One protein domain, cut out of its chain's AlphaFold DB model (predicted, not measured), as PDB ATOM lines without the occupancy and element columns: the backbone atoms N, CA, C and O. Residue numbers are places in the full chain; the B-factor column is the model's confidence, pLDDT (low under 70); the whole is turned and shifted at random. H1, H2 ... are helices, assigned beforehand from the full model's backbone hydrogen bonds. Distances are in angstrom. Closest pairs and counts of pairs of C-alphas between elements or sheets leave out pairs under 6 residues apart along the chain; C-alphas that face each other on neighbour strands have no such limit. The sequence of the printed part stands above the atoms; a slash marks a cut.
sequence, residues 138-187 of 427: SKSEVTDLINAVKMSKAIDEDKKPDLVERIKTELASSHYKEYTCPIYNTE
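Overview. This is residues 138 to 187 of the 427 residues of the protein "WYL domain-containing protein" of Ruminococcus sp. KGMB03662 (UniProt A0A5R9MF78). Two helices, H1 and then H2, lie side by side as a helical hairpin, and the tail of residues 172 to 187 folds back lengthwise past H1 and runs on beyond its last residue. The printed part has 50 residues, with two named helices, no named strand, and the class all helix. It is compact, with a radius of gyration of the C-alphas of 10.8 A, and spans 34 by 17 by 14 A, only just a rod.

Along the chain. H1, residues 139 to 151, begins at C-alpha (-14.363, -40.723, 16.289) and measures 18.4 A. H2, residues 160 to 171, measures 16.0 A and ends at C-alpha (-21.755, -45.203, 14.551).

Arrangement. H1 and H2 touch, closest at the C-alphas of Ile 146 and Val 164, 5.8 A apart. They run opposite ways at a shallow tilt of 15 degrees. In both, every O i to N i+4 pair is within hydrogen-bond range.

Size, cuts and confidence. The C-alphas farthest apart, of His 175 and Glu 187, are 34.6 A apart. The H1 to H2 link is short, and the printed part has no cut. Residues 153 to 154 and 178 to 187 have pLDDT under 70.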
ATOM      1  N   SER A 138     -14.457 -45.551  17.321       88.25
ATOM      2  CA  SER A 138     -13.899 -44.265  17.731       88.25
ATOM      3  C   SER A 138     -14.231 -43.159  16.721       88.25
ATOM      4  O   SER A 138     -14.487 -43.402  15.538       88.25
ATOM      5  N   LYS A 139     -14.149 -41.896  17.159       85.62
ATOM      6  CA  LYS A 139     -14.363 -40.723  16.289       85.62
ATOM      7  C   LYS A 139     -13.410 -40.714  15.077       85.62
ATOM      8  O   LYS A 139     -13.805 -40.279  13.994       85.62
ATOM      9  N   SER A 140     -12.177 -41.205  15.231       82.75
ATOM     10  CA  SER A 140     -11.222 -41.363  14.124       82.75
ATOM     11  C   SER A 140     -11.658 -42.447  13.144       82.75
ATOM     12  O   SER A 140     -11.725 -42.172  11.952       82.75
ATOM     13  N   GLU A 141     -12.059 -43.625  13.626       88.00
ATOM     14  CA  GLU A 141     -12.495 -44.724  12.753       88.00
ATOM     15  C   GLU A 141     -13.757 -44.358  11.959       88.00
ATOM     16  O   GLU A 141     -13.843 -44.646  10.768       88.00
ATOM     17  N   VAL A 142     -14.716 -43.649  12.571       89.81
ATOM     18  CA  VAL A 142     -15.890 -43.117  11.853       89.81
ATOM     19  C   VAL A 142     -15.461 -42.149  10.744       89.81
ATOM     20  O   VAL A 142     -15.983 -42.201   9.631       89.81
ATOM     21  N   THR A 143     -14.475 -41.292  11.016       83.69
ATOM     22  CA  THR A 143     -13.924 -40.358  10.020       83.69
ATOM     23  C   THR A 143     -13.230 -41.098   8.875       83.69
ATOM     24  O   THR A 143     -13.439 -40.752   7.712       83.69
ATOM     25  N   ASP A 144     -12.467 -42.147   9.182       83.19
ATOM     26  CA  ASP A 144     -11.797 -42.987   8.187       83.19
ATOM     27  C   ASP A 144     -12.807 -43.717   7.294       83.19
ATOM     28  O   ASP A 144     -12.645 -43.738   6.072       83.19
ATOM     29  N   LEU A 145     -13.900 -44.235   7.867       90.19
ATOM     30  CA  LEU A 145     -15.000 -44.843   7.110       90.19
ATOM     31  C   LEU A 145     -15.687 -43.831   6.187       90.19
ATOM     32  O   LEU A 145     -15.924 -44.129   5.014       90.19
ATOM     33  N   ILE A 146     -15.975 -42.623   6.682       87.06
ATOM     34  CA  ILE A 146     -16.561 -41.548   5.870       87.06
ATOM     35  C   ILE A 146     -15.627 -41.188   4.709       87.06
ATOM     36  O   ILE A 146     -16.078 -41.092   3.565       87.06
ATOM     37  N   ASN A 147     -14.329 -41.027   4.973       79.50
ATOM     38  CA  ASN A 147     -13.336 -40.735   3.941       79.50
ATOM     39  C   ASN A 147     -13.244 -41.872   2.916       79.50
ATOM     40  O   ASN A 147     -13.263 -41.608   1.713       79.50
ATOM     41  N   ALA A 148     -13.237 -43.130   3.362       84.00
ATOM     42  CA  ALA A 148     -13.228 -44.294   2.482       84.00
ATOM     43  C   ALA A 148     -14.455 -44.324   1.557       84.00
ATOM     44  O   ALA A 148     -14.312 -44.542   0.352       84.00
ATOM     45  N   VAL A 149     -15.652 -44.037   2.083       87.81
ATOM     46  CA  VAL A 149     -16.886 -43.949   1.283       87.81
ATOM     47  C   VAL A 149     -16.808 -42.812   0.266       87.81
ATOM     48  O   VAL A 149     -17.094 -43.029  -0.913       87.81
ATOM     49  N   LYS A 150     -16.370 -41.618   0.687       78.88
ATOM     50  CA  LYS A 150     -16.216 -40.456  -0.203       78.88
ATOM     51  C   LYS A 150     -15.225 -40.737  -1.338       78.88
ATOM     52  O   LYS A 150     -15.513 -40.429  -2.495       78.88
ATOM     53  N   MET A 151     -14.099 -41.381  -1.030       74.31
ATOM     54  CA  MET A 151     -13.035 -41.708  -1.989       74.31
ATOM     55  C   MET A 151     -13.375 -42.876  -2.920       74.31
ATOM     56  O   MET A 151     -12.822 -42.964  -4.021       74.31
ATOM     57  N   SER A 152     -14.259 -43.778  -2.494       77.38
ATOM     58  CA  SER A 152     -14.564 -45.003  -3.228       77.38
ATOM     59  C   SER A 152     -15.259 -44.717  -4.559       77.38
ATOM     60  O   SER A 152     -16.300 -44.070  -4.605       77.38
ATOM     61  N   LYS A 153     -14.721 -45.266  -5.653       69.81
ATOM     62  CA  LYS A 153     -15.412 -45.324  -6.957       69.81
ATOM     63  C   LYS A 153     -16.318 -46.544  -7.107       69.81
ATOM     64  O   LYS A 153     -17.011 -46.675  -8.107       69.81
ATOM     65  N   ALA A 154     -16.278 -47.462  -6.144       69.88
ATOM     66  CA  ALA A 154     -17.138 -48.640  -6.144       69.88
ATOM     67  C   ALA A 154     -18.542 -48.339  -5.576       69.88
ATOM     68  O   ALA A 154     -19.386 -49.234  -5.540       69.88
ATOM     69  N   ILE A 155     -18.781 -47.104  -5.116       78.06
ATOM     70  CA  ILE A 155     -20.049 -46.624  -4.556       78.06
ATOM     71  C   ILE A 155     -20.601 -45.531  -5.473       78.06
ATOM     72  O   ILE A 155     -19.858 -44.634  -5.869       78.06
ATOM     73  N   ASP A 156     -21.896 -45.608  -5.782       77.31
ATOM     74  CA  ASP A 156     -22.581 -44.639  -6.642       77.31
ATOM     75  C   ASP A 156     -22.580 -43.238  -5.987       77.31
ATOM     76  O   ASP A 156     -22.859 -43.113  -4.790       77.31
ATOM     77  N   GLU A 157     -22.257 -42.185  -6.748       79.19
ATOM     78  CA  GLU A 157     -22.113 -40.810  -6.225       79.19
ATOM     79  C   GLU A 157     -23.401 -40.277  -5.580       79.19
ATOM     80  O   GLU A 157     -23.351 -39.579  -4.573       79.19
ATOM     81  N   ASP A 158     -24.560 -40.661  -6.111       81.94
ATOM     82  CA  ASP A 158     -25.890 -40.350  -5.583       81.94
ATOM     83  C   ASP A 158     -26.171 -41.014  -4.226       81.94
ATOM     84  O   ASP A 158     -26.955 -40.491  -3.436       81.94
ATOM     85  N   LYS A 159     -25.504 -42.132  -3.915       85.44
ATOM     86  CA  LYS A 159     -25.690 -42.881  -2.658       85.44
ATOM     87  C   LYS A 159     -24.696 -42.512  -1.570       85.44
ATOM     88  O   LYS A 159     -24.938 -42.808  -0.401       85.44
ATOM     89  N   LYS A 160     -23.573 -41.887  -1.927       88.19
ATOM     90  CA  LYS A 160     -22.549 -41.498  -0.950       88.19
ATOM     91  C   LYS A 160     -23.086 -40.572   0.147       88.19
ATOM     92  O   LYS A 160     -22.752 -40.843   1.299       88.19
ATOM     93  N   PRO A 161     -23.901 -39.533  -0.137       89.25
ATOM     94  CA  PRO A 161     -24.413 -38.650   0.911       89.25
ATOM     95  C   PRO A 161     -25.258 -39.397   1.948       89.25
ATOM     96  O   PRO A 161     -24.981 -39.279   3.138       89.25
ATOM     97  N   ASP A 162     -26.203 -40.227   1.493       91.50
ATOM     98  CA  ASP A 162     -27.058 -41.049   2.363       91.50
ATOM     99  C   ASP A 162     -26.230 -42.025   3.209       91.50
ATOM    100  O   ASP A 162     -26.404 -42.122   4.423       91.50
ATOM    101  N   LEU A 163     -25.251 -42.706   2.601       92.69
ATOM    102  CA  LEU A 163     -24.396 -43.642   3.328       92.69
ATOM    103  C   LEU A 163     -23.532 -42.940   4.385       92.69
ATOM    104  O   LEU A 163     -23.364 -43.462   5.487       92.69
ATOM    105  N   VAL A 164     -22.999 -41.756   4.069       91.25
ATOM    106  CA  VAL A 164     -22.242 -40.932   5.022       91.25
ATOM    107  C   VAL A 164     -23.132 -40.488   6.180       91.25
ATOM    108  O   VAL A 164     -22.692 -40.533   7.328       91.25
ATOM    109  N   GLU A 165     -24.373 -40.083   5.910       91.31
ATOM    110  CA  GLU A 165     -25.332 -39.710   6.952       91.31
ATOM    111  C   GLU A 165     -25.661 -40.897   7.862       91.31
ATOM    112  O   GLU A 165     -25.561 -40.784   9.082       91.31
ATOM    113  N   ARG A 166     -25.932 -42.073   7.288       92.69
ATOM    114  CA  ARG A 166     -26.180 -43.299   8.060       92.69
ATOM    115  C   ARG A 166     -24.994 -43.708   8.929       92.69
ATOM    116  O   ARG A 166     -25.199 -44.106  10.069       92.69
ATOM    117  N   ILE A 167     -23.764 -43.594   8.422       92.62
ATOM    118  CA  ILE A 167     -22.548 -43.871   9.204       92.62
ATOM    119  C   ILE A 167     -22.459 -42.935  10.414       92.62
ATOM    120  O   ILE A 167     -22.192 -43.399  11.518       92.62
ATOM    121  N   LYS A 168     -22.721 -41.635  10.232       89.69
ATOM    122  CA  LYS A 168     -22.692 -40.662  11.334       89.69
ATOM    123  C   LYS A 168     -23.757 -40.955  12.383       89.69
ATOM    124  O   LYS A 168     -23.448 -40.961  13.565       89.69
ATOM    125  N   THR A 169     -24.989 -41.199  11.946       87.81
ATOM    126  CA  THR A 169     -26.127 -41.378  12.854       87.81
ATOM    127  C   THR A 169     -26.059 -42.702  13.614       87.81
ATOM    128  O   THR A 169     -26.484 -42.770  14.762       87.81
ATOM    129  N   GLU A 170     -25.519 -43.762  13.001       89.38
ATOM    130  CA  GLU A 170     -25.493 -45.088  13.628       89.38
ATOM    131  C   GLU A 170     -24.214 -45.398  14.405       89.38
ATOM    132  O   GLU A 170     -24.277 -46.175  15.359       89.38
ATOM    133  N   LEU A 171     -23.067 -44.841  13.996       90.12
ATOM    134  CA  LEU A 171     -21.755 -45.203  14.551       90.12
ATOM    135  C   LEU A 171     -21.141 -44.124  15.452       90.12
ATOM    136  O   LEU A 171     -20.082 -44.364  16.030       90.12
ATOM    137  N   ALA A 172     -21.758 -42.946  15.551       89.19
ATOM    138  CA  ALA A 172     -21.240 -41.820  16.315       89.19
ATOM    139  C   ALA A 172     -22.328 -41.116  17.142       89.19
ATOM    140  O   ALA A 172     -23.524 -41.227  16.882       89.19
ATOM    141  N   SER A 173     -21.889 -40.360  18.151       91.00
ATOM    142  CA  SER A 173     -22.749 -39.468  18.931       91.00
ATOM    143  C   SER A 173     -23.043 -38.171  18.162       91.00
ATOM    144  O   SER A 173     -22.312 -37.779  17.249       91.00
ATOM    145  N   SER A 174     -24.048 -37.417  18.601       88.31
ATOM    146  CA  SER A 174     -24.331 -36.052  18.127       88.31
ATOM    147  C   SER A 174     -23.195 -35.054  18.389       88.31
ATOM    148  O   SER A 174     -23.167 -33.978  17.789       88.31
ATOM    149  N   HIS A 175     -22.229 -35.399  19.246       85.75
ATOM    150  CA  HIS A 175     -21.025 -34.602  19.476       85.75
ATOM    151  C   HIS A 175     -19.934 -34.851  18.425       85.75
ATOM    152  O   HIS A 175     -18.917 -34.149  18.421       85.75
ATOM    153  N   TYR A 176     -20.125 -35.817  17.523       86.38
ATOM    154  CA  TYR A 176     -19.237 -36.021  16.392       86.38
ATOM    155  C   TYR A 176     -19.276 -34.815  15.457       86.38
ATOM    156  O   TYR A 176     -20.290 -34.484  14.841       86.38
ATOM    157  N   LYS A 177     -18.124 -34.162  15.331       79.62
ATOM    158  CA  LYS A 177     -17.907 -33.103  14.354       79.62
ATOM    159  C   LYS A 177     -17.172 -33.697  13.170       79.62
ATOM    160  O   LYS A 177     -16.054 -34.187  13.303       79.62
ATOM    161  N   GLU A 178     -17.809 -33.632  12.012       69.69
ATOM    162  CA  GLU A 178     -17.162 -33.990  10.763       69.69
ATOM    163  C   GLU A 178     -16.096 -32.938  10.432       69.69
ATOM    164  O   GLU A 178     -16.411 -31.785  10.151       69.69
ATOM    165  N   TYR A 179     -14.830 -33.352  10.430       67.44
ATOM    166  CA  TYR A 179     -13.705 -32.523   9.978       67.44
ATOM    167  C   TYR A 179     -13.269 -32.861   8.544       67.44
ATOM    168  O   TYR A 179     -12.155 -32.539   8.137       67.44
ATOM    169  N   THR A 180     -14.115 -33.544   7.769       61.50
ATOM    170  CA  THR A 180     -13.743 -33.993   6.423       61.50
ATOM    171  C   THR A 180     -13.964 -32.890   5.387       61.50
ATOM    172  O   THR A 180     -14.941 -32.144   5.433       61.50
ATOM    173  N   CYS A 181     -13.042 -32.778   4.434       48.09
ATOM    174  CA  CYS A 181     -13.158 -31.867   3.301       48.09
ATOM    175  C   CYS A 181     -13.775 -32.582   2.080       48.09
ATOM    176  O   CYS A 181     -13.801 -33.816   2.030       48.09
ATOM    177  N   PRO A 182     -14.284 -31.842   1.077       54.44
ATOM    178  CA  PRO A 182     -14.648 -32.432  -0.206       54.44
ATOM    179  C   PRO A 182     -13.416 -33.071  -0.855       54.44
ATOM    180  O   PRO A 182     -12.431 -32.387  -1.136       54.44
ATOM    181  N   ILE A 183     -13.476 -34.380  -1.106       52.88
ATOM    182  CA  ILE A 183     -12.425 -35.108  -1.818       52.88
ATOM    183  C   ILE A 183     -12.886 -35.292  -3.263       52.88
ATOM    184  O   ILE A 183     -13.815 -36.050  -3.532       52.88
ATOM    185  N   TYR A 184     -12.241 -34.594  -4.196       51.19
ATOM    186  CA  TYR A 184     -12.513 -34.736  -5.626       51.19
ATOM    187  C   TYR A 184     -11.681 -35.883  -6.200       51.19
ATOM    188  O   TYR A 184     -10.454 -35.815  -6.235       51.19
ATOM    189  N   ASN A 185     -12.344 -36.940  -6.668       52.88
ATOM    190  CA  ASN A 185     -11.695 -38.034  -7.385       52.88
ATOM    191  C   ASN A 185     -11.809 -37.776  -8.899       52.88
ATOM    192  O   ASN A 185     -12.891 -37.877  -9.468       52.88
ATOM    193  N   THR A 186     -10.713 -37.380  -9.548       50.34
ATOM    194  CA  THR A 186     -10.720 -36.775 -10.897       50.34
ATOM    195  C   THR A 186     -10.561 -37.759 -12.060       50.34
ATOM    196  O   THR A 186     -10.219 -37.326 -13.159       50.34
ATOM    197  N   GLU A 187     -10.730 -39.073 -11.874       54.94
ATOM    198  CA  GLU A 187     -10.486 -40.017 -12.981       54.94
ATOM    199  C   GLU A 187     -11.748 -40.599 -13.630       54.94
ATOM    200  O   GLU A 187     -12.632 -41.130 -12.961       54.94
TER     201      GLU A 187